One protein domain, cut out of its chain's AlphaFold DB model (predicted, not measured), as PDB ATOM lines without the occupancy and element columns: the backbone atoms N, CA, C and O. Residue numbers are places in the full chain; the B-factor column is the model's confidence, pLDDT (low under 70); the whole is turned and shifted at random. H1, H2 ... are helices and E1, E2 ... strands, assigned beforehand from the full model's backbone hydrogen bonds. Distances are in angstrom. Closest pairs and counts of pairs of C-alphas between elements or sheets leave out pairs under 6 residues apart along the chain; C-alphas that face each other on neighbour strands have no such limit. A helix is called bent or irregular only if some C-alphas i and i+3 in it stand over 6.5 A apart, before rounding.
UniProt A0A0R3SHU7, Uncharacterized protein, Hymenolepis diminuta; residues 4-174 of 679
ATOM      1  N   GLN A   4       9.911  23.007 -30.364       89.56
ATOM      2  CA  GLN A   4       9.507  21.901 -29.503       89.56
ATOM      3  C   GLN A   4      10.510  21.785 -28.354       89.56
ATOM      4  O   GLN A   4      11.608  22.352 -28.412       89.56
ATOM      5  N   THR A   5      10.182  20.986 -27.346       90.94
ATOM      6  CA  THR A   5      11.147  20.563 -26.330       90.94
ATOM      7  C   THR A   5      11.408  19.066 -26.451       90.94
ATOM      8  O   THR A   5      10.478  18.260 -26.488       90.94
ATOM      9  N   LEU A   6      12.681  18.686 -26.522       90.25
ATOM     10  CA  LEU A   6      13.127  17.306 -26.635       90.25
ATOM     11  C   LEU A   6      13.622  16.786 -25.286       90.25
ATOM     12  O   LEU A   6      14.609  17.281 -24.745       90.25
ATOM     13  N   PHE A   7      12.981  15.743 -24.778       91.81
ATOM     14  CA  PHE A   7      13.484  14.972 -23.647       91.81
ATOM     15  C   PHE A   7      14.334  13.811 -24.152       91.81
ATOM     16  O   PHE A   7      13.979  13.162 -25.138       91.81
ATOM     17  N   VAL A   8      15.457  13.549 -23.482       90.69
ATOM     18  CA  VAL A   8      16.372  12.455 -23.827       90.69
ATOM     19  C   VAL A   8      16.504  11.519 -22.631       90.69
ATOM     20  O   VAL A   8      16.916  11.927 -21.547       90.69
ATOM     21  N   PHE A   9      16.150  10.257 -22.835       92.75
ATOM     22  CA  PHE A   9      16.233   9.194 -21.841       92.75
ATOM     23  C   PHE A   9      17.399   8.271 -22.191       92.75
ATOM     24  O   PHE A   9      17.592   7.929 -23.359       92.75
ATOM     25  N   LYS A  10      18.167   7.848 -21.189       92.44
ATOM     26  CA  LYS A  10      19.181   6.797 -21.297       92.44
ATOM     27  C   LYS A  10      18.514   5.481 -20.896       92.44
ATOM     28  O   LYS A  10      18.102   5.335 -19.751       92.44
ATOM     29  N   VAL A  11      18.385   4.534 -21.821       94.31
ATOM     30  CA  VAL A  11      17.824   3.201 -21.544       94.31
ATOM     31  C   VAL A  11      18.950   2.181 -21.635       94.31
ATOM     32  O   VAL A  11      19.692   2.173 -22.621       94.31
ATOM     33  N   GLY A  12      19.116   1.359 -20.603       93.31
ATOM     34  CA  GLY A  12      20.272   0.473 -20.482       93.31
ATOM     35  C   GLY A  12      19.980  -0.856 -19.808       93.31
ATOM     36  O   GLY A  12      18.914  -1.063 -19.223       93.31
ATOM     37  N   HIS A  13      20.952  -1.759 -19.905       95.06
ATOM     38  CA  HIS A  13      20.983  -2.996 -19.146       95.06
ATOM     39  C   HIS A  13      22.411  -3.418 -18.770       95.06
ATOM     40  O   HIS A  13      23.377  -3.095 -19.462       95.06
ATOM     41  N   SER A  14      22.540  -4.160 -17.670       94.56
ATOM     42  CA  SER A  14      23.765  -4.853 -17.265       94.56
ATOM     43  C   SER A  14      23.505  -6.342 -17.142       94.56
ATOM     44  O   SER A  14      22.399  -6.772 -16.804       94.56
ATOM     45  N   VAL A  15      24.538  -7.131 -17.432       94.56
ATOM     46  CA  VAL A  15      24.444  -8.587 -17.528       94.56
ATOM     47  C   VAL A  15      25.560  -9.230 -16.715       94.56
ATOM     48  O   VAL A  15      26.745  -8.960 -16.908       94.56
ATOM     49  N   TYR A  16      25.174 -10.127 -15.813       92.31
ATOM     50  CA  TYR A  16      26.075 -10.936 -15.006       92.31
ATOM     51  C   TYR A  16      25.777 -12.415 -15.240       92.31
ATOM     52  O   TYR A  16      24.762 -12.958 -14.793       92.31
ATOM     53  N   ARG A  17      26.689 -13.103 -15.927       91.94
ATOM     54  CA  ARG A  17      26.615 -14.552 -16.116       91.94
ATOM     55  C   ARG A  17      26.607 -15.267 -14.765       91.94
ATOM     56  O   ARG A  17      27.453 -15.016 -13.902       91.94
ATOM     57  N   ARG A  18      25.625 -16.148 -14.548       91.94
ATOM     58  CA  ARG A  18      25.432 -16.793 -13.241       91.94
ATOM     59  C   ARG A  18      26.547 -17.801 -12.973       91.94
ATOM     60  O   ARG A  18      26.968 -18.521 -13.871       91.94
ATOM     61  N   ARG A  19      26.978 -17.907 -11.708       91.62
ATOM     62  CA  ARG A  19      27.965 -18.920 -11.268       91.62
ATOM     63  C   ARG A  19      27.459 -20.347 -11.501       91.62
ATOM     64  O   ARG A  19      28.222 -21.202 -11.933       91.62
ATOM     65  N   ASN A  20      26.168 -20.556 -11.244       92.06
ATOM     66  CA  ASN A  20      25.447 -21.804 -11.471       92.06
ATOM     67  C   ASN A  20      24.317 -21.512 -12.481       92.06
ATOM     68  O   ASN A  20      23.206 -21.197 -12.052       92.06
ATOM     69  N   PRO A  21      24.591 -21.509 -13.797       90.12
ATOM     70  CA  PRO A  21      23.562 -21.283 -14.804       90.12
ATOM     71  C   PRO A  21      22.667 -22.523 -14.944       90.12
ATOM     72  O   PRO A  21      23.163 -23.651 -14.958       90.12
ATOM     73  N   THR A  22      21.360 -22.317 -15.088       91.06
ATOM     74  CA  THR A  22      20.410 -23.349 -15.549       91.06
ATOM     75  C   THR A  22      20.001 -23.042 -16.998       91.06
ATOM     76  O   THR A  22      20.254 -21.921 -17.450       91.06
ATOM     77  N   PRO A  23      19.386 -23.983 -17.746       86.81
ATOM     78  CA  PRO A  23      18.982 -23.742 -19.136       86.81
ATOM     79  C   PRO A  23      18.136 -22.472 -19.298       86.81
ATOM     80  O   PRO A  23      18.442 -21.624 -20.130       86.81
ATOM     81  N   ASP A  24      17.155 -22.292 -18.414       86.25
ATOM     82  CA  ASP A  24      16.186 -21.187 -18.443       86.25
ATOM     83  C   ASP A  24      16.716 -19.903 -17.778       86.25
ATOM     84  O   ASP A  24      16.069 -18.857 -17.816       86.25
ATOM     85  N   LYS A  25      17.871 -19.973 -17.099       90.56
ATOM     86  CA  LYS A  25      18.447 -18.878 -16.306       90.56
ATOM     87  C   LYS A  25      19.975 -18.931 -16.358       90.56
ATOM     88  O   LYS A  25      20.643 -19.345 -15.404       90.56
ATOM     89  N   THR A  26      20.529 -18.490 -17.483       93.81
ATOM     90  CA  THR A  26      21.979 -18.439 -17.743       93.81
ATOM     91  C   THR A  26      22.621 -17.159 -17.206       93.81
ATOM     92  O   THR A  26      23.730 -17.194 -16.664       93.81
ATOM     93  N   HIS A  27      21.895 -16.043 -17.283       94.44
ATOM     94  CA  HIS A  27      22.337 -14.720 -16.858       94.44
ATOM     95  C   HIS A  27      21.371 -14.129 -15.832       94.44
ATOM     96  O   HIS A  27      20.167 -14.382 -15.871       94.44
ATOM     97  N   HIS A  28      21.919 -13.341 -14.915       94.88
ATOM     98  CA  HIS A  28      21.180 -12.387 -14.103       94.88
ATOM     99  C   HIS A  28      21.384 -11.005 -14.726       94.88
ATOM    100  O   HIS A  28      22.511 -10.672 -15.096       94.88
ATOM    101  N   TRP A  29      20.322 -10.224 -14.889       95.19
ATOM    102  CA  TRP A  29      20.376  -8.955 -15.606       95.19
ATOM    103  C   TRP A  29      19.530  -7.881 -14.931       95.19
ATOM    104  O   TRP A  29      18.514  -8.166 -14.298       95.19
ATOM    105  N   ARG A  30      19.958  -6.630 -15.100       96.12
ATOM    106  CA  ARG A  30      19.236  -5.431 -14.674       96.12
ATOM    107  C   ARG A  30      18.915  -4.594 -15.900       96.12
ATOM    108  O   ARG A  30      19.796  -4.430 -16.733       96.12
ATOM    109  N   CYS A  31      17.717  -4.027 -16.001       96.38
ATOM    110  CA  CYS A  31      17.376  -3.011 -17.006       96.38
ATOM    111  C   CYS A  31      16.898  -1.729 -16.316       96.38
ATOM    112  O   CYS A  31      16.329  -1.797 -15.226       96.38
ATOM    113  N   TRP A  32      17.159  -0.565 -16.911       96.94
ATOM    114  CA  TRP A  32      16.828   0.733 -16.323       96.94
ATOM    115  C   TRP A  32      16.533   1.826 -17.348       96.94
ATOM    116  O   TRP A  32      16.953   1.763 -18.506       96.94
ATOM    117  N   VAL A  33      15.847   2.863 -16.865       96.81
ATOM    118  CA  VAL A  33      15.677   4.153 -17.534       96.81
ATOM    119  C   VAL A  33      16.265   5.240 -16.633       96.81
ATOM    120  O   VAL A  33      15.891   5.371 -15.472       96.81
ATOM    121  N   GLU A  34      17.194   6.014 -17.179       94.12
ATOM    122  CA  GLU A  34      17.908   7.114 -16.530       94.12
ATOM    123  C   GLU A  34      17.761   8.404 -17.353       94.12
ATOM    124  O   GLU A  34      17.367   8.392 -18.525       94.12
ATOM    125  N   SER A  35      18.103   9.537 -16.746       91.31
ATOM    126  CA  SER A  35      18.257  10.798 -17.472       91.31
ATOM    127  C   SER A  35      19.498  10.775 -18.370       91.31
ATOM    128  O   SER A  35      20.451  10.034 -18.129       91.31
ATOM    129  N   TRP A  36      19.525  11.634 -19.390       85.75
ATOM    130  CA  TRP A  36      20.737  11.887 -20.172       85.75
ATOM    131  C   TRP A  36      21.820  12.646 -19.387       85.75
ATOM    132  O   TRP A  36      22.980  12.651 -19.800       85.75
ATOM    133  N   SER A  37      21.460  13.305 -18.277       84.94
ATOM    134  CA  SER A  37      22.410  14.014 -17.417       84.94
ATOM    135  C   SER A  37      21.938  14.099 -15.967       84.94
ATOM    136  O   SER A  37      20.825  14.540 -15.687       84.94
ATOM    137  N   ASP A  38      22.851  13.789 -15.046       85.31
ATOM    138  CA  ASP A  38      22.682  13.775 -13.581       85.31
ATOM    139  C   ASP A  38      22.135  15.092 -12.983       85.31
ATOM    140  O   ASP A  38      21.615  15.117 -11.869       85.31
ATOM    141  N   GLN A  39      22.231  16.203 -13.723       87.88
ATOM    142  CA  GLN A  39      21.658  17.508 -13.361       87.88
ATOM    143  C   GLN A  39      20.114  17.489 -13.327       87.88
ATOM    144  O   GLN A  39      19.486  18.250 -12.581       87.88
ATOM    145  N   TYR A  40      19.504  16.598 -14.112       90.19
ATOM    146  CA  TYR A  40      18.065  16.508 -14.351       90.19
ATOM    147  C   TYR A  40      17.544  15.096 -14.010       90.19
ATOM    148  O   TYR A  40      17.186  14.349 -14.922       90.19
ATOM    149  N   PRO A  41      17.531  14.697 -12.721       91.62
ATOM    150  CA  PRO A  41      17.069  13.375 -12.292       91.62
ATOM    151  C   PRO A  41      15.588  13.159 -12.623       91.62
ATOM    152  O   PRO A  41      14.786  14.100 -12.560       91.62
ATOM    153  N   LEU A  42      15.227  11.922 -12.973       94.25
ATOM    154  CA  LEU A  42      13.908  11.607 -13.526       94.25
ATOM    155  C   LEU A  42      12.786  11.776 -12.494       94.25
ATOM    156  O   LEU A  42      11.692  12.209 -12.850       94.25
ATOM    157  N   SER A  43      13.075  11.538 -11.213       91.69
ATOM    158  CA  SER A  43      12.171  11.748 -10.067       91.69
ATOM    159  C   SER A  43      11.536  13.145  -9.975       91.69
ATOM    160  O   SER A  43      10.538  13.313  -9.279       91.69
ATOM    161  N   LYS A  44      12.062  14.157 -10.680       91.00
ATOM    162  CA  LYS A  44      11.462  15.504 -10.741       91.00
ATOM    163  C   LYS A  44      10.262  15.624 -11.690       91.00
ATOM    164  O   LYS A  44       9.518  16.595 -11.565       91.00
ATOM    165  N   PHE A  45      10.111  14.723 -12.668       92.75
ATOM    166  CA  PHE A  45       9.144  14.889 -13.767       92.75
ATOM    167  C   PHE A  45       8.551  13.589 -14.349       92.75
ATOM    168  O   PHE A  45       7.563  13.657 -15.085       92.75
ATOM    169  N   VAL A  46       9.119  12.424 -14.023       95.81
ATOM    170  CA  VAL A  46       8.598  11.089 -14.355       95.81
ATOM    171  C   VAL A  46       7.712  10.588 -13.212       95.81
ATOM    172  O   VAL A  46       8.129  10.556 -12.059       95.81
ATOM    173  N   ASN A  47       6.485  10.186 -13.539       95.56
ATOM    174  CA  ASN A  47       5.473   9.684 -12.606       95.56
ATOM    175  C   ASN A  47       5.551   8.164 -12.379       95.56
ATOM    176  O   ASN A  47       5.032   7.671 -11.381       95.56
ATOM    177  N   ASN A  48       6.065   7.414 -13.359       97.19
ATOM    178  CA  ASN A  48       6.369   5.978 -13.288       97.19
ATOM    179  C   ASN A  48       7.034   5.500 -14.588       97.19
ATOM    180  O   ASN A  48       6.891   6.120 -15.645       97.19
ATOM    181  N   VAL A  49       7.681   4.337 -14.509       98.25
ATOM    182  CA  VAL A  49       8.079   3.527 -15.664       98.25
ATOM    183  C   VAL A  49       7.462   2.134 -15.540       98.25
ATOM    184  O   VAL A  49       7.581   1.474 -14.508       98.25
ATOM    185  N   VAL A  50       6.800   1.685 -16.604       98.06
ATOM    186  CA  VAL A  50       6.255   0.332 -16.749       98.06
ATOM    187  C   VAL A  50       7.169  -0.455 -17.684       98.06
ATOM    188  O   VAL A  50       7.225  -0.181 -18.881       98.06
ATOM    189  N   PHE A  51       7.863  -1.450 -17.146       98.00
ATOM    190  CA  PHE A  51       8.663  -2.392 -17.918       98.00
ATOM    191  C   PHE A  51       7.777  -3.561 -18.356       98.00
ATOM    192  O   PHE A  51       7.214  -4.272 -17.522       98.00
ATOM    193  N   GLN A  52       7.656  -3.753 -19.666       97.06
ATOM    194  CA  GLN A  52       6.957  -4.869 -20.289       97.06
ATOM    195  C   GLN A  52       7.996  -5.824 -20.896       97.06
ATOM    196  O   GLN A  52       8.642  -5.525 -21.903       97.06
ATOM    197  N   LEU A  53       8.166  -6.957 -20.220       94.94
ATOM    198  CA  LEU A  53       8.984  -8.103 -20.591       94.94
ATOM    199  C   LEU A  53       8.154  -9.084 -21.442       94.94
ATOM    200  O   LEU A  53       6.936  -8.941 -21.593       94.94
ATOM    201  N   HIS A  54       8.826 -10.114 -21.956       91.62
ATOM    202  CA  HIS A  54       8.205 -11.244 -22.647       91.62
ATOM    203  C   HIS A  54       7.298 -12.076 -21.715       91.62
ATOM    204  O   HIS A  54       7.553 -12.181 -20.515       91.62
ATOM    205  N   GLU A  55       6.265 -12.718 -22.264       91.75
ATOM    206  CA  GLU A  55       5.220 -13.419 -21.491       91.75
ATOM    207  C   GLU A  55       5.721 -14.653 -20.719       91.75
ATOM    208  O   GLU A  55       5.071 -15.115 -19.784       91.75
ATOM    209  N   THR A  56       6.911 -15.162 -21.052       90.06
ATOM    210  CA  THR A  56       7.582 -16.255 -20.325       90.06
ATOM    211  C   THR A  56       8.091 -15.857 -18.936       90.06
ATOM    212  O   THR A  56       8.428 -16.731 -18.137       90.06
ATOM    213  N   PHE A  57       8.192 -14.560 -18.629       92.38
ATOM    214  CA  PHE A  57       8.554 -14.092 -17.290       92.38
ATOM    215  C   PHE A  57       7.339 -14.150 -16.362       92.38
ATOM    216  O   PHE A  57       6.256 -13.705 -16.725       92.38
ATOM    217  N   LYS A  58       7.519 -14.639 -15.124       90.38
ATOM    218  CA  LYS A  58       6.425 -14.782 -14.139       90.38
ATOM    219  C   LYS A  58       5.680 -13.465 -13.875       90.38
ATOM    220  O   LYS A  58       4.468 -13.475 -13.688       90.38
ATOM    221  N   ASN A  59       6.417 -12.355 -13.858       92.75
ATOM    222  CA  ASN A  59       5.889 -11.000 -13.761       92.75
ATOM    223  C   ASN A  59       6.264 -10.255 -15.057       92.75
ATOM    224  O   ASN A  59       7.258  -9.523 -15.061       92.75
ATOM    225  N   PRO A  60       5.525 -10.442 -16.169       94.69
ATOM    226  CA  PRO A  60       5.918  -9.897 -17.468       94.69
ATOM    227  C   PRO A  60       5.672  -8.384 -17.556       94.69
ATOM    228  O   PRO A  60       6.208  -7.721 -18.433       94.69
ATOM    229  N   LYS A  61       4.890  -7.818 -16.632       97.06
ATOM    230  CA  LYS A  61       4.663  -6.380 -16.487       97.06
ATOM    231  C   LYS A  61       5.081  -5.950 -15.085       97.06
ATOM    232  O   LYS A  61       4.490  -6.399 -14.105       97.06
ATOM    233  N   GLN A  62       6.077  -5.078 -14.995       97.69
ATOM    234  CA  GLN A  62       6.620  -4.560 -13.737       97.69
ATOM    235  C   GLN A  62       6.505  -3.032 -13.735       97.69
ATOM    236  O   GLN A  62       6.711  -2.397 -14.768       97.69
ATOM    237  N   ILE A  63       6.121  -2.431 -12.607       97.81
ATOM    238  CA  ILE A  63       5.859  -0.987 -12.504       97.81
ATOM    239  C   ILE A  63       6.735  -0.401 -11.403       97.81
ATOM    240  O   ILE A  63       6.705  -0.880 -10.271       97.81
ATOM    241  N   VAL A  64       7.492   0.641 -11.740       97.88
ATOM    242  CA  VAL A  64       8.385   1.353 -10.825       97.88
ATOM    243  C   VAL A  64       7.938   2.813 -10.757       97.88
ATOM    244  O   VAL A  64       7.919   3.504 -11.776       97.88
ATOM    245  N   TYR A  65       7.533   3.270  -9.571       96.25
ATOM    246  CA  TYR A  65       6.976   4.615  -9.360       96.25
ATOM    247  C   TYR A  65       8.024   5.658  -8.945       96.25
ATOM    248  O   TYR A  65       7.816   6.844  -9.180       96.25
ATOM    249  N   GLU A  66       9.150   5.227  -8.375       94.06
ATOM    250  CA  GLU A  66      10.198   6.099  -7.833       94.06
ATOM    251  C   GLU A  66      11.582   5.708  -8.375       94.06
ATOM    252  O   GLU A  66      11.816   4.571  -8.786       94.06
ATOM    253  N   GLU A  67      12.513   6.660  -8.391       92.00
ATOM    254  CA  GLU A  67      13.878   6.463  -8.889       92.00
ATOM    255  C   GLU A  67      14.711   5.668  -7.852       92.00
ATOM    256  O   GLU A  67      14.662   6.004  -6.667       92.00
ATOM    257  N   PRO A  68      15.486   4.627  -8.232       95.19
ATOM    258  CA  PRO A  68      15.904   4.258  -9.586       95.19
ATOM    259  C   PRO A  68      14.863   3.441 -10.368       95.19
ATOM    260  O   PRO A  68      14.528   2.313 -10.001       95.19
ATOM    261  N   PHE A  69      14.455   3.962 -11.528       97.56
ATOM    262  CA  PHE A  69      13.539   3.296 -12.457       97.56
ATOM    263  C   PHE A  69      14.221   2.096 -13.125       97.56
ATOM    264  O   PHE A  69      14.802   2.207 -14.205       97.56
ATOM    265  N   SER A  70      14.204   0.945 -12.450       97.12
ATOM    266  CA  SER A  70      14.952  -0.245 -12.856       97.12
ATOM    267  C   SER A  70      14.348  -1.547 -12.331       97.12
ATOM    268  O   SER A  70      13.694  -1.556 -11.291       97.12
ATOM    269  N   ILE A  71      14.598  -2.638 -13.054       97.31
ATOM    270  CA  ILE A  71      14.166  -4.007 -12.739       97.31
ATOM    271  C   ILE A  71      15.358  -4.969 -12.779       97.31
ATOM    272  O   ILE A  71      16.315  -4.722 -13.514       97.31
ATOM    273  N   GLU A  72      15.293  -6.061 -12.016       96.62
ATOM    274  CA  GLU A  72      16.323  -7.110 -11.939       96.62
ATOM    275  C   GLU A  72      15.673  -8.495 -12.069       96.62
ATOM    276  O   GLU A  72      14.730  -8.810 -11.345       96.62
ATOM    277  N   GLU A  73      16.175  -9.328 -12.982       95.94
ATOM    278  CA  GLU A  73      15.597 -10.632 -13.339       95.94
ATOM    279  C   GLU A  73      16.685 -11.661 -13.703       95.94
ATOM    280  O   GLU A  73      17.862 -11.338 -13.872       95.94
ATOM    281  N   ASP A  74      16.301 -12.934 -13.834       94.38
ATOM    282  CA  ASP A  74      17.155 -13.961 -14.453       94.38
ATOM    283  C   ASP A  74      16.590 -14.369 -15.822       94.38
ATOM    284  O   ASP A  74      15.377 -14.515 -15.961       94.38
ATOM    285  N   GLY A  75      17.442 -14.676 -16.803       92.31
ATOM    286  CA  GLY A  75      16.985 -15.182 -18.102       92.31
ATOM    287  C   GLY A  75      18.081 -15.764 -18.996       92.31
ATOM    288  O   GLY A  75      19.173 -16.121 -18.538       92.31
ATOM    289  N   PHE A  76      17.763 -15.873 -20.284       91.12
ATOM    290  CA  PHE A  76      18.631 -16.346 -21.363       91.12
ATOM    291  C   PHE A  76      18.202 -15.714 -22.699       91.12
ATOM    292  O   PHE A  76      17.066 -15.260 -22.827       91.12
ATOM    293  N   GLY A  77      19.096 -15.717 -23.691       87.94
ATOM    294  CA  GLY A  77      18.809 -15.199 -25.032       87.94
ATOM    295  C   GLY A  77      18.677 -13.674 -25.107       87.94
ATOM    296  O   GLY A  77      18.992 -12.955 -24.162       87.94
ATOM    297  N   ASN A  78      18.215 -13.190 -26.259       90.56
ATOM    298  CA  ASN A  78      18.058 -11.767 -26.554       90.56
ATOM    299  C   ASN A  78      16.577 -11.477 -26.820       90.56
ATOM    300  O   ASN A  78      15.911 -12.280 -27.474       90.56
ATOM    301  N   PHE A  79      16.053 -10.354 -26.329       92.56
ATOM    302  CA  PHE A  79      14.642  -9.996 -26.503       92.56
ATOM    303  C   PHE A  79      14.422  -8.480 -26.484       92.56
ATOM    304  O   PHE A  79      15.151  -7.733 -25.832       92.56
ATOM    305  N   ARG A  80      13.379  -8.023 -27.180       92.25
ATOM    306  CA  ARG A  80      12.973  -6.615 -27.205       92.25
ATOM    307  C   ARG A  80      12.065  -6.310 -26.018       92.25
ATOM    308  O   ARG A  80      10.955  -6.828 -25.934       92.25
ATOM    309  N   LEU A  81      12.533  -5.454 -25.117       94.06
ATOM    310  CA  LEU A  81      11.765  -4.904 -24.005       94.06
ATOM    311  C   LEU A  81      11.067  -3.601 -24.434       94.06
ATOM    312  O   LEU A  81      11.549  -2.848 -25.288       94.06
ATOM    313  N   LEU A  82       9.920  -3.323 -23.816       95.75
ATOM    314  CA  LEU A  82       9.242  -2.031 -23.879       95.75
ATOM    315  C   LEU A  82       9.248  -1.386 -22.486       95.75
ATOM    316  O   LEU A  82       8.659  -1.921 -21.551       95.75
ATOM    317  N   ALA A  83       9.887  -0.224 -22.354       97.19
ATOM    318  CA  ALA A  83       9.796   0.629 -21.174       97.19
ATOM    319  C   ALA A  83       8.836   1.793 -21.464       97.19
ATOM    320  O   ALA A  83       9.184   2.753 -22.150       97.19
ATOM    321  N   ARG A  84       7.605   1.702 -20.957       97.56
ATOM    322  CA  ARG A  84       6.589   2.754 -21.078       97.56
ATOM    323  C   ARG A  84       6.779   3.777 -19.961       97.56
ATOM    324  O   ARG A  84       6.592   3.451 -18.791       97.56
ATOM    325  N   VAL A  85       7.161   5.000 -20.314       97.50
ATOM    326  CA  VAL A  85       7.464   6.087 -19.370       97.50
ATOM    327  C   VAL A  85       6.277   7.046 -19.299       97.50
ATOM    328  O   VAL A  85       5.847   7.581 -20.320       97.50
ATOM    329  N   SER A  86       5.769   7.284 -18.091       96.88
ATOM    330  CA  SER A  86       4.742   8.294 -17.809       96.88
ATOM    331  C   SER A  86       5.419   9.534 -17.232       96.88
ATOM    332  O   SER A  86       6.006   9.450 -16.156       96.88
ATOM    333  N   PHE A  87       5.372  10.673 -17.920       94.94
ATOM    334  CA  PHE A  87       6.056  11.903 -17.506       94.94
ATOM    335  C   PHE A  87       5.336  13.148 -18.034       94.94
ATOM    336  O   PHE A  87       4.834  13.142 -19.152       94.94
ATOM    337  N   LEU A  88       5.287  14.232 -17.253       91.25
ATOM    338  CA  LEU A  88       4.724  15.529 -17.687       91.25
ATOM    339  C   LEU A  88       3.298  15.455 -18.291       91.25
ATOM    340  O   LEU A  88       2.962  16.209 -19.203       91.25
ATOM    341  N   ASN A  89       2.448  14.563 -17.766       87.06
ATOM    342  CA  ASN A  89       1.102  14.241 -18.281       87.06
ATOM    343  C   ASN A  89       1.074  13.618 -19.695       87.06
ATOM    344  O   ASN A  89       0.037  13.620 -20.358       87.06
ATOM    345  N   VAL A  90       2.198  13.062 -20.149       90.19
ATOM    346  CA  VAL A  90       2.362  12.327 -21.408       90.19
ATOM    347  C   VAL A  90       2.842  10.904 -21.102       90.19
ATOM    348  O   VAL A  90       3.505  10.651 -20.097       90.19
ATOM    349  N   VAL A  91       2.492   9.953 -21.967       94.50
ATOM    350  CA  VAL A  91       2.970   8.566 -21.908       94.50
ATOM    351  C   VAL A  91       3.694   8.252 -23.213       94.50
ATOM    352  O   VAL A  91       3.215   8.615 -24.287       94.50
ATOM    353  N   THR A  92       4.857   7.610 -23.127       93.44
ATOM    354  CA  THR A  92       5.711   7.291 -24.280       93.44
ATOM    355  C   THR A  92       6.291   5.883 -24.168       93.44
ATOM    356  O   THR A  92       6.538   5.399 -23.063       93.44
ATOM    357  N   ASP A  93       6.521   5.236 -25.308       94.75
ATOM    358  CA  ASP A  93       6.914   3.829 -25.404       94.75
ATOM    359  C   ASP A  93       8.363   3.703 -25.887       94.75
ATOM    360  O   ASP A  93       8.666   3.854 -27.070       94.75
ATOM    361  N   LEU A  94       9.284   3.429 -24.956       93.38
ATOM    362  CA  LEU A  94      10.709   3.308 -25.246       93.38
ATOM    363  C   LEU A  94      11.069   1.840 -25.515       93.38
ATOM    364  O   LEU A  94      11.215   1.035 -24.595       93.38
ATOM    365  N   HIS A  95      11.231   1.486 -26.789       91.19
ATOM    366  CA  HIS A  95      11.704   0.157 -27.181       91.19
ATOM    367  C   HIS A  95      13.219   0.011 -27.023       91.19
ATOM    368  O   HIS A  95      13.993   0.861 -27.481       91.19
ATOM    369  N   TYR A  96      13.647  -1.095 -26.420       91.81
ATOM    370  CA  TYR A  96      15.048  -1.376 -26.133       91.81
ATOM    371  C   TYR A  96      15.344  -2.875 -26.233       91.81
ATOM    372  O   TYR A  96      14.645  -3.688 -25.634       91.81
ATOM    373  N   ASP A  97      16.379  -3.238 -26.986       90.81
ATOM    374  CA  ASP A  97      16.764  -4.630 -27.203       90.81
ATOM    375  C   ASP A  97      17.789  -5.061 -26.144       90.81
ATOM    376  O   ASP A  97      18.863  -4.469 -26.019       90.81
ATOM    377  N   ILE A  98      17.433  -6.077 -25.356       91.38
ATOM    378  CA  ILE A  98      18.266  -6.666 -24.303       91.38
ATOM    379  C   ILE A  98      19.038  -7.847 -24.893       91.38
ATOM    380  O   ILE A  98      18.454  -8.718 -25.543       91.38
ATOM    381  N   THR A  99      20.348  -7.892 -24.645       90.62
ATOM    382  CA  THR A  99      21.274  -8.878 -25.211       90.62
ATOM    383  C   THR A  99      22.059  -9.591 -24.109       90.62
ATOM    384  O   THR A  99      23.079  -9.103 -23.625       90.62
ATOM    385  N   LEU A 100      21.602 -10.781 -23.697       88.31
ATOM    386  CA  LEU A 100      22.188 -11.529 -22.574       88.31
ATOM    387  C   LEU A 100      23.433 -12.329 -23.000       88.31
ATOM    388  O   LEU A 100      23.476 -13.560 -22.942       88.31
ATOM    389  N   HIS A 101      24.450 -11.588 -23.431       80.25
ATOM    390  CA  HIS A 101      25.814 -12.046 -23.696       80.25
ATOM    391  C   HIS A 101      26.763 -11.582 -22.571       80.25
ATOM    392  O   HIS A 101      26.357 -10.857 -21.667       80.25
ATOM    393  N   ASP A 102      28.054 -11.933 -22.636       74.25
ATOM    394  CA  ASP A 102      29.079 -11.518 -21.653       74.25
ATOM    395  C   ASP A 102      29.427  -9.989 -21.707       74.25
ATOM    396  O   ASP A 102      30.484  -9.548 -21.247       74.25
ATOM    397  N   SER A 103      28.531  -9.150 -22.247       72.19
ATOM    398  CA  SER A 103      28.598  -7.681 -22.247       72.19
ATOM    399  C   SER A 103      28.057  -7.108 -20.931       72.19
ATOM    400  O   SER A 103      26.853  -7.002 -20.728       72.19
ATOM    401  N   LEU A 104      28.964  -6.706 -20.037       76.75
ATOM    402  CA  LEU A 104      28.637  -6.316 -18.656       76.75
ATOM    403  C   LEU A 104      27.661  -5.135 -18.504       76.75
ATOM    404  O   LEU A 104      26.895  -5.129 -17.548       76.75
ATOM    405  N   GLU A 105      27.697  -4.138 -19.392       87.06
ATOM    406  CA  GLU A 105      26.796  -2.974 -19.383       87.06
ATOM    407  C   GLU A 105      26.668  -2.396 -20.799       87.06
ATOM    408  O   GLU A 105      27.679  -2.136 -21.457       87.06
ATOM    409  N   LEU A 106      25.434  -2.163 -21.250       88.44
ATOM    410  CA  LEU A 106      25.090  -1.537 -22.528       88.44
ATOM    411  C   LEU A 106      23.961  -0.519 -22.324       88.44
ATOM    412  O   LEU A 106      23.084  -0.707 -21.486       88.44
ATOM    413  N   TYR A 107      23.945   0.554 -23.115       89.06
ATOM    414  CA  TYR A 107      22.857   1.535 -23.123       89.06
ATOM    415  C   TYR A 107      22.718   2.207 -24.491       89.06
ATOM    416  O   TYR A 107      23.656   2.243 -25.286       89.06
ATOM    417  N   GLY A 108      21.536   2.755 -24.746       86.38
ATOM    418  CA  GLY A 108      21.258   3.663 -25.851       86.38
ATOM    419  C   GLY A 108      20.435   4.848 -25.358       86.38
ATOM    420  O   GLY A 108      19.884   4.820 -24.256       86.38
ATOM    421  N   PHE A 109      20.333   5.892 -26.170       87.50
ATOM    422  CA  PHE A 109      19.450   7.015 -25.887       87.50
ATOM    423  C   PHE A 109      18.110   6.839 -26.612       87.50
ATOM    424  O   PHE A 109      17.985   6.100 -27.593       87.50
ATOM    425  N   ARG A 110      17.067   7.487 -26.101       87.44
ATOM    426  CA  ARG A 110      15.746   7.577 -26.727       87.44
ATOM    427  C   ARG A 110      15.221   8.988 -26.545       87.44
ATOM    428  O   ARG A 110      15.355   9.559 -25.465       87.44
ATOM    429  N   THR A 111      14.645   9.555 -27.594       87.12
ATOM    430  CA  THR A 111      14.296  10.977 -27.633       87.12
ATOM    431  C   THR A 111      12.804  11.175 -27.834       87.12
ATOM    432  O   THR A 111      12.223  10.562 -28.727       87.12
ATOM    433  N   VAL A 112      12.192  12.061 -27.052       89.31
ATOM    434  CA  VAL A 112      10.744  12.295 -27.052       89.31
ATOM    435  C   VAL A 112      10.481  13.783 -27.251       89.31
ATOM    436  O   VAL A 112      10.952  14.610 -26.471       89.31
ATOM    437  N   ARG A 113       9.753  14.130 -28.315       88.62
ATOM    438  CA  ARG A 113       9.378  15.513 -28.651       88.62
ATOM    439  C   ARG A 113       8.055  15.866 -27.974       88.62
ATOM    440  O   ARG A 113       7.056  15.200 -28.224       88.62
ATOM    441  N   LEU A 114       8.046  16.926 -27.171       90.62
ATOM    442  CA  LEU A 114       6.836  17.559 -26.647       90.62
ATOM    443  C   LEU A 114       6.665  18.948 -27.276       90.62
ATOM    444  O   LEU A 114       7.629  19.705 -27.383       90.62
ATOM    445  N   ASP A 115       5.436  19.297 -27.646       90.00
ATOM    446  CA  ASP A 115       5.056  20.668 -27.996       90.00
ATOM    447  C   ASP A 115       4.483  21.364 -26.745       90.00
ATOM    448  O   ASP A 115       3.357  21.049 -26.353       90.00
ATOM    449  N   PRO A 116       5.221  22.285 -26.088       89.31
ATOM    450  CA  PRO A 116       4.683  23.062 -24.976       89.31
ATOM    451  C   PRO A 116       3.604  24.033 -25.467       89.31
ATOM    452  O   PRO A 116       3.792  24.767 -26.439       89.31
ATOM    453  N   LYS A 117       2.465  24.053 -24.772       88.69
ATOM    454  CA  LYS A 117       1.259  24.806 -25.153       88.69
ATOM    455  C   LYS A 117       1.342  26.287 -24.789       88.69
ATOM    456  O   LYS A 117       0.632  27.105 -25.364       88.69
ATOM    457  N   ASN A 118       2.172  26.627 -23.806       90.88
ATOM    458  CA  ASN A 118       2.344  27.975 -23.275       90.88
ATOM    459  C   ASN A 118       3.784  28.192 -22.772       90.88
ATOM    460  O   ASN A 118       4.609  27.273 -22.755       90.88
ATOM    461  N   PHE A 119       4.093  29.431 -22.382       89.19
ATOM    462  CA  PHE A 119       5.426  29.813 -21.909       89.19
ATOM    463  C   PHE A 119       5.816  29.115 -20.594       89.19
ATOM    464  O   PHE A 119       6.972  28.731 -20.429       89.19
ATOM    465  N   ASP A 120       4.859  28.862 -19.698       91.88
ATOM    466  CA  ASP A 120       5.130  28.200 -18.417       91.88
ATOM    467  C   ASP A 120       5.494  26.721 -18.596       91.88
ATOM    468  O   ASP A 120       6.384  26.219 -17.914       91.88
ATOM    469  N   GLU A 121       4.851  26.017 -19.535       91.00
ATOM    470  CA  GLU A 121       5.255  24.671 -19.958       91.00
ATOM    471  C   GLU A 121       6.649  24.687 -20.595       91.00
ATOM    472  O   GLU A 121       7.476  23.860 -20.227       91.00
ATOM    473  N   TRP A 122       6.955  25.650 -21.473       89.94
ATOM    474  CA  TRP A 122       8.289  25.793 -22.077       89.94
ATOM    475  C   TRP A 122       9.396  25.974 -21.020       89.94
ATOM    476  O   TRP A 122      10.398  25.249 -21.019       89.94
ATOM    477  N   VAL A 123       9.204  26.911 -20.084       91.75
ATOM    478  CA  VAL A 123      10.152  27.178 -18.990       91.75
ATOM    479  C   VAL A 123      10.295  25.950 -18.089       91.75
ATOM    480  O   VAL A 123      11.415  25.530 -17.800       91.75
ATOM    481  N   ARG A 124       9.177  25.323 -17.703       92.25
ATOM    482  CA  ARG A 124       9.154  24.112 -16.871       92.25
ATOM    483  C   ARG A 124       9.858  22.932 -17.547       92.25
ATOM    484  O   ARG A 124      10.635  22.236 -16.904       92.25
ATOM    485  N   PHE A 125       9.634  22.714 -18.842       93.00
ATOM    486  CA  PHE A 125      10.285  21.632 -19.581       93.00
ATOM    487  C   PHE A 125      11.802  21.854 -19.678       93.00
ATOM    488  O   PHE A 125      12.568  20.911 -19.482       93.00
ATOM    489  N   THR A 126      12.245  23.101 -19.873       90.75
ATOM    490  CA  THR A 126      13.675  23.457 -19.863       90.75
ATOM    491  C   THR A 126      14.302  23.249 -18.475       90.75
ATOM    492  O   THR A 126      15.397  22.702 -18.368       90.75
ATOM    493  N   GLN A 127      13.593  23.595 -17.390       92.12
ATOM    494  CA  GLN A 127      14.032  23.335 -16.007       92.12
ATOM    495  C   GLN A 127      14.189  21.837 -15.683       92.12
ATOM    496  O   GLN A 127      15.004  21.472 -14.834       92.12
ATOM    497  N   TYR A 128      13.448  20.965 -16.371       93.00
ATOM    498  CA  TYR A 128      13.577  19.507 -16.285       93.00
ATOM    499  C   TYR A 128      14.584  18.908 -17.288       93.00
ATOM    500  O   TYR A 128      14.620  17.693 -17.466       93.00
ATOM    501  N   GLY A 129      15.423  19.726 -17.933       89.06
ATOM    502  CA  GLY A 129      16.474  19.247 -18.839       89.06
ATOM    503  C   GLY A 129      15.995  18.901 -20.247       89.06
ATOM    504  O   GLY A 129      16.722  18.234 -20.988       89.06
ATOM    505  N   GLY A 130      14.789  19.340 -20.616       91.06
ATOM    506  CA  GLY A 130      14.290  19.285 -21.981       91.06
ATOM    507  C   GLY A 130      15.010  20.301 -22.873       91.06
ATOM    508  O   GLY A 130      15.083  21.487 -22.554       91.06
ATOM    509  N   ILE A 131      15.546  19.837 -24.000       89.50
ATOM    510  CA  ILE A 131      16.366  20.634 -24.921       89.50
ATOM    511  C   ILE A 131      15.450  21.350 -25.931       89.50
ATOM    512  O   ILE A 131      14.645  20.679 -26.581       89.50
ATOM    513  N   PRO A 132      15.533  22.681 -26.101       88.62
ATOM    514  CA  PRO A 132      14.730  23.403 -27.087       88.62
ATOM    515  C   PRO A 132      15.233  23.142 -28.516       88.62
ATOM    516  O   PRO A 132      16.423  23.279 -28.790       88.62
ATOM    517  N   ILE A 133      14.333  22.785 -29.440       87.62
ATOM    518  CA  ILE A 133      14.673  22.466 -30.840       87.62
ATOM    519  C   ILE A 133      13.619  23.061 -31.793       87.62
ATOM    520  O   ILE A 133      12.428  22.849 -31.565       87.62
ATOM    521  N   PRO A 134      13.998  23.761 -32.882       84.19
ATOM    522  CA  PRO A 134      13.053  24.206 -33.911       84.19
ATOM    523  C   PRO A 134      12.223  23.054 -34.502       84.19
ATOM    524  O   PRO A 134      12.747  21.969 -34.754       84.19
ATOM    525  N   LYS A 135      10.941  23.288 -34.808       83.00
ATOM    526  CA  LYS A 135      10.076  22.300 -35.490       83.00
ATOM    527  C   LYS A 135      10.644  21.880 -36.850       83.00
ATOM    528  O   LYS A 135      10.522  20.721 -37.232       83.00
ATOM    529  N   SER A 136      11.326  22.806 -37.523       81.31
ATOM    530  CA  SER A 136      12.033  22.644 -38.798       81.31
ATOM    531  C   SER A 136      13.456  22.065 -38.687       81.31
ATOM    532  O   SER A 136      14.144  21.960 -39.702       81.31
ATOM    533  N   ALA A 137      13.935  21.699 -37.492       78.00
ATOM    534  CA  ALA A 137      15.313  21.242 -37.303       78.00
ATOM    535  C   ALA A 137      15.605  19.927 -38.047       78.00
ATOM    536  O   ALA A 137      14.988  18.890 -37.785       78.00
ATOM    537  N   ASN A 138      16.601  19.974 -38.933       77.94
ATOM    538  CA  ASN A 138      17.105  18.812 -39.660       77.94
ATOM    539  C   ASN A 138      18.065  17.967 -38.792       77.94
ATOM    540  O   ASN A 138      18.417  18.336 -37.669       77.94
ATOM    541  N   SER A 139      18.513  16.827 -39.325       72.19
ATOM    542  CA  SER A 139      19.431  15.902 -38.643       72.19
ATOM    543  C   SER A 139      20.753  16.548 -38.200       72.19
ATOM    544  O   SER A 139      21.263  16.192 -37.141       72.19
ATOM    545  N   TYR A 140      21.278  17.521 -38.949       76.81
ATOM    546  CA  TYR A 140      22.513  18.241 -38.619       76.81
ATOM    547  C   TYR A 140      22.316  19.216 -37.447       76.81
ATOM    548  O   TYR A 140      23.071  19.174 -36.476       76.81
ATOM    549  N   THR A 141      21.246  20.020 -37.462       78.50
ATOM    550  CA  THR A 141      20.865  20.877 -36.322       78.50
ATOM    551  C   THR A 141      20.643  20.046 -35.056       78.50
ATOM    552  O   THR A 141      21.083  20.424 -33.971       78.50
ATOM    553  N   ILE A 142      19.994  18.888 -35.195       78.06
ATOM    554  CA  ILE A 142      19.786  17.919 -34.114       78.06
ATOM    555  C   ILE A 142      21.118  17.338 -33.610       78.06
ATOM    556  O   ILE A 142      21.303  17.206 -32.397       78.06
ATOM    557  N   GLN A 143      22.063  17.027 -34.501       77.81
ATOM    558  CA  GLN A 143      23.388  16.535 -34.122       77.81
ATOM    559  C   GLN A 143      24.144  17.565 -33.268       77.81
ATOM    560  O   GLN A 143      24.592  17.226 -32.175       77.81
ATOM    561  N   GLN A 144      24.209  18.824 -33.707       80.56
ATOM    562  CA  GLN A 144      24.910  19.889 -32.977       80.56
ATOM    563  C   GLN A 144      24.211  20.300 -31.672       80.56
ATOM    564  O   GLN A 144      24.870  20.584 -30.676       80.56
ATOM    565  N   THR A 145      22.873  20.339 -31.652       78.19
ATOM    566  CA  THR A 145      22.109  20.846 -30.491       78.19
ATOM    567  C   THR A 145      21.906  19.778 -29.412       78.19
ATOM    568  O   THR A 145      21.759  20.112 -28.238       78.19
ATOM    569  N   VAL A 146      21.888  18.493 -29.788       79.69
ATOM    570  CA  VAL A 146      21.573  17.378 -28.875       79.69
ATOM    571  C   VAL A 146      22.705  16.369 -28.775       79.69
ATOM    572  O   VAL A 146      23.117  16.036 -27.670       79.69
ATOM    573  N   VAL A 147      23.203  15.854 -29.901       79.94
ATOM    574  CA  VAL A 147      24.134  14.717 -29.878       79.94
ATOM    575  C   VAL A 147      25.495  15.158 -29.346       79.94
ATOM    576  O   VAL A 147      25.920  14.657 -28.309       79.94
ATOM    577  N   GLU A 148      26.145  16.137 -29.974       81.12
ATOM    578  CA  GLU A 148      27.488  16.597 -29.586       81.12
ATOM    579  C   GLU A 148      27.576  17.046 -28.104       81.12
ATOM    580  O   GLU A 148      28.494  16.591 -27.414       81.12
ATOM    581  N   PRO A 149      26.617  17.810 -27.530       81.06
ATOM    582  CA  PRO A 149      26.632  18.167 -26.108       81.06
ATOM    583  C   PRO A 149      26.441  16.987 -25.143       81.06
ATOM    584  O   PRO A 149      26.908  17.058 -24.005       81.06
ATOM    585  N   ILE A 150      25.766  15.908 -25.561       78.50
ATOM    586  CA  ILE A 150      25.625  14.680 -24.760       78.50
ATOM    587  C   ILE A 150      26.895  13.831 -24.869       78.50
ATOM    588  O   ILE A 150      27.409  13.355 -23.854       78.50
ATOM    589  N   GLN A 151      27.447  13.690 -26.078       77.06
ATOM    590  CA  GLN A 151      28.705  12.981 -26.315       77.06
ATOM    591  C   GLN A 151      29.859  13.627 -25.529       77.06
ATOM    592  O   GLN A 151      30.571  12.935 -24.801       77.06
ATOM    593  N   ALA A 152      29.987  14.958 -25.578       76.50
ATOM    594  CA  ALA A 152      31.037  15.716 -24.892       76.50
ATOM    595  C   ALA A 152      30.997  15.609 -23.352       76.50
ATOM    596  O   ALA A 152      32.025  15.789 -22.700       76.50
ATOM    597  N   ARG A 153      29.837  15.293 -22.755       70.50
ATOM    598  CA  ARG A 153      29.699  15.079 -21.302       70.50
ATOM    599  C   ARG A 153      30.166  13.694 -20.839       70.50
ATOM    600  O   ARG A 153      30.381  13.515 -19.643       70.50
ATOM    601  N   GLY A 154      30.310  12.716 -21.737       63.31
ATOM    602  CA  GLY A 154      30.538  11.319 -21.361       63.31
ATOM    603  C   GLY A 154      31.775  10.692 -21.997       63.31
ATOM    604  O   GLY A 154      31.831  10.465 -23.200       63.31
ATOM    605  N   THR A 155      32.729  10.265 -21.166       48.31
ATOM    606  CA  THR A 155      34.020   9.658 -21.567       48.31
ATOM    607  C   THR A 155      33.928   8.321 -22.323       48.31
ATOM    608  O   THR A 155      34.955   7.744 -22.678       48.31
ATOM    609  N   LYS A 156      32.714   7.818 -22.579       52.88
ATOM    610  CA  LYS A 156      32.420   6.624 -23.391       52.88
ATOM    611  C   LYS A 156      31.365   6.871 -24.482       52.88
ATOM    612  O   LYS A 156      31.042   5.944 -25.216       52.88
ATOM    613  N   CYS A 157      30.806   8.077 -24.592       56.34
ATOM    614  CA  CYS A 157      29.568   8.339 -25.330       56.34
ATOM    615  C   CYS A 157      29.748   8.493 -26.853       56.34
ATOM    616  O   CYS A 157      29.027   9.262 -27.472       56.34
ATOM    617  N   ASN A 158      30.649   7.742 -27.491       61.12
ATOM    618  CA  ASN A 158      30.840   7.752 -28.952       61.12
ATOM    619  C   ASN A 158      29.734   6.963 -29.693       61.12
ATOM    620  O   ASN A 158      30.017   6.147 -30.568       61.12
ATOM    621  N   LEU A 159      28.473   7.161 -29.303       64.62
ATOM    622  CA  LEU A 159      27.317   6.500 -29.904       64.62
ATOM    623  C   LEU A 159      26.838   7.300 -31.130       64.62
ATOM    624  O   LEU A 159      26.655   8.516 -31.008       64.62
ATOM    625  N   PRO A 160      26.623   6.666 -32.299       64.81
ATOM    626  CA  PRO A 160      26.188   7.356 -33.514       64.81
ATOM    627  C   PRO A 160      24.756   7.895 -33.384       64.81
ATOM    628  O   PRO A 160      23.989   7.452 -32.531       64.81
ATOM    629  N   ILE A 161      24.354   8.813 -34.270       65.56
ATOM    630  CA  ILE A 161      23.034   9.475 -34.229       65.56
ATOM    631  C   ILE A 161      21.842   8.492 -34.201       65.56
ATOM    632  O   ILE A 161      20.827   8.783 -33.572       65.56
ATOM    633  N   SER A 162      21.992   7.293 -34.774       63.75
ATOM    634  CA  SER A 162      21.003   6.202 -34.712       63.75
ATOM    635  C   SER A 162      20.701   5.701 -33.292       63.75
ATOM    636  O   SER A 162      19.602   5.224 -33.029       63.75
ATOM    637  N   HIS A 163      21.642   5.846 -32.354       68.44
ATOM    638  CA  HIS A 163      21.451   5.515 -30.937       68.44
ATOM    639  C   HIS A 163      20.698   6.595 -30.155       68.44
ATOM    640  O   HIS A 163      20.417   6.378 -28.983       68.44
ATOM    641  N   PHE A 164      20.386   7.733 -30.776       66.62
ATOM    642  CA  PHE A 164      19.486   8.758 -30.243       66.62
ATOM    643  C   PHE A 164      18.153   8.741 -31.006       66.62
ATOM    644  O   PHE A 164      17.091   8.782 -30.391       66.62
ATOM    645  N   TYR A 165      18.226   8.604 -32.334       67.75
ATOM    646  CA  TYR A 165      17.100   8.655 -33.264       67.75
ATOM    647  C   TYR A 165      17.077   7.401 -34.160       67.75
ATOM    648  O   TYR A 165      17.501   7.463 -35.322       67.75
ATOM    649  N   PRO A 166      16.584   6.250 -33.662       61.94
ATOM    650  CA  PRO A 166      16.448   5.050 -34.487       61.94
ATOM    651  C   PRO A 166      15.571   5.320 -35.720       61.94
ATOM    652  O   PRO A 166      15.936   4.940 -36.829       61.94
ATOM    653  N   ASP A 167      14.491   6.089 -35.566       56.38
ATOM    654  CA  ASP A 167      13.523   6.362 -36.637       56.38
ATOM    655  C   ASP A 167      14.090   7.269 -37.745       56.38
ATOM    656  O   ASP A 167      13.806   7.065 -38.927       56.38
ATOM    657  N   LEU A 168      14.983   8.213 -37.404       53.03
ATOM    658  CA  LEU A 168      15.728   8.975 -38.419       53.03
ATOM    659  C   LEU A 168      16.651   8.071 -39.240       53.03
ATOM    660  O   LEU A 168      16.924   8.386 -40.392       53.03
ATOM    661  N   THR A 169      17.104   6.940 -38.696       51.09
ATOM    662  CA  THR A 169      17.935   5.985 -39.445       51.09
ATOM    663  C   THR A 169      17.129   5.337 -40.572       51.09
ATOM    664  O   THR A 169      17.642   5.197 -41.679       51.09
ATOM    665  N   ALA A 170      15.850   5.024 -40.340       46.16
ATOM    666  CA  ALA A 170      14.953   4.524 -41.384       46.16
ATOM    667  C   ALA A 170      14.666   5.587 -42.462       46.16
ATOM    668  O   ALA A 170      14.691   5.275 -43.650       46.16
ATOM    669  N   ALA A 171      14.458   6.849 -42.066       40.47
ATOM    670  CA  ALA A 171      14.221   7.947 -43.007       40.47
ATOM    671  C   ALA A 171      15.467   8.308 -43.844       40.47
ATOM    672  O   ALA A 171      15.355   8.536 -45.047       40.47
ATOM    673  N   ILE A 172      16.654   8.337 -43.228       38.72
ATOM    674  CA  ILE A 172      17.919   8.695 -43.891       38.72
ATOM    675  C   ILE A 172      18.380   7.583 -44.842       38.72
ATOM    676  O   ILE A 172      18.801   7.887 -45.952       38.72
ATOM    677  N   LEU A 173      18.230   6.305 -44.473       43.47
ATOM    678  CA  LEU A 173      18.515   5.179 -45.380       43.47
ATOM    679  C   LEU A 173      17.527   5.082 -46.561       43.47
ATOM    680  O   LEU A 173      17.782   4.336 -47.503       43.47
ATOM    681  N   GLY A 174      16.421   5.834 -46.532       41.62
ATOM    682  CA  GLY A 174      15.490   5.990 -47.652       41.62
ATOM    683  C   GLY A 174      15.839   7.119 -48.632       41.62
ATOM    684  O   GLY A 174      15.151   7.259 -49.644       41.62
TER     685      GLY A 174
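What this domain is: This is residues 4 to 174 of the 679 residues of an uncharacterized protein of Hymenolepis diminuta (UniProt A0A0R3SHU7). Two twisted sheets stand partly face to face in an elongated, sandwich-like body, E4 E3 E6 E7 on one side and E1 E2 E5 E8 on the other. The long strand E1 runs through most of the length: its hairpin with E2 makes one end, and H1, E9 and H2 gather at the other. The printed part has 171 residues, in the order E1 E2 E3 E4 E5 E6 E7 E8 H1 E9 H2 H3; the class is mixed, helices and strands. Both sheets are antiparallel, one branched at E1 and one in the order E4 E3 E6 E7. The whole is compact, with a radius of gyration of the C-alphas of 17.1 A, and spans 55 by 34 by 31 A.

How they stand to each other: E1, residues 4 to 22, has E2, residues 25 to 35, and E9, residues 131 to 134, on one side and E8, residues 105 to 114, on the other side. N 14 and O 30 of the hairpin E1 and E2 are 2.9 A apart, within hydrogen-bond range, as are N 9 and O 110 toward E8, 2.8 A, and N 4 and O 133 toward E9, 2.8 A. E5, residues 70 to 75, is antiparallel to E2, with N 29 and O 73 2.9 A apart. In the second sheet E3, residues 46 to 52, forms a hairpin with E4, residues 61 to 64, N 51 and O 62 being 2.8 A apart. E6, residues 78 to 87, is antiparallel to E3, N 50 and O 84 2.8 A apart, and forms a hairpin with E7, residues 90 to 99, N 83 and O 94 2.9 A apart. Between the sheets, the closest C-alphas of E7 and E8, Leu 94 and Arg 110, are 6.8 A apart, and those of E4 and E5, Val 64 and Ser 70, 7.1 A. H1, residues 119 to 127, is on the branched sheet at a height of 9.5 A; its closest C-alpha pair with E1 is Phe 125 and Thr 5, 6.9 A. H2, residues 139 to 151, is on it at 8.8 A, with Val 146 and Ile 131 of E9 7.3 A apart at their C-alphas. H3, residues 166 to 172, is on neither sheet, only just so for the branched one, with 4 pairs of C-alphas within 10 A. H2 and H3 are close but not clearly touching, their closest C-alphas, Ser 139 and Leu 168, 7.9 A apart. Every O i to N i+4 pair is within hydrogen-bond range in H1, against 7 of 9 in H2 and 2 of 3 in H3.

Where its parts are: E1 begins at C-alpha 4, (9.507, 21.901, -29.503), measures 48.6 A and bends by 96 degrees at residue 19. E2 measures 29.7 A, E8 29.5 A, E7 28.7 A and E6 28.0 A. H2 measures 15.7 A and is irregular, but only just: C-alphas 145 and 148 are 6.9 A apart. H3 ends at C-alpha 172, (17.919, 8.695, -43.891).

The domain as a whole: The two C-alphas farthest apart are those of Asn 20 and Phe 119, 56.3 A. The printed part has no cut. The link from H2 to H3 is long, with 14 residues. The mean pLDDT of the printed part is 85.9, and residues 154 to 174 are under 70.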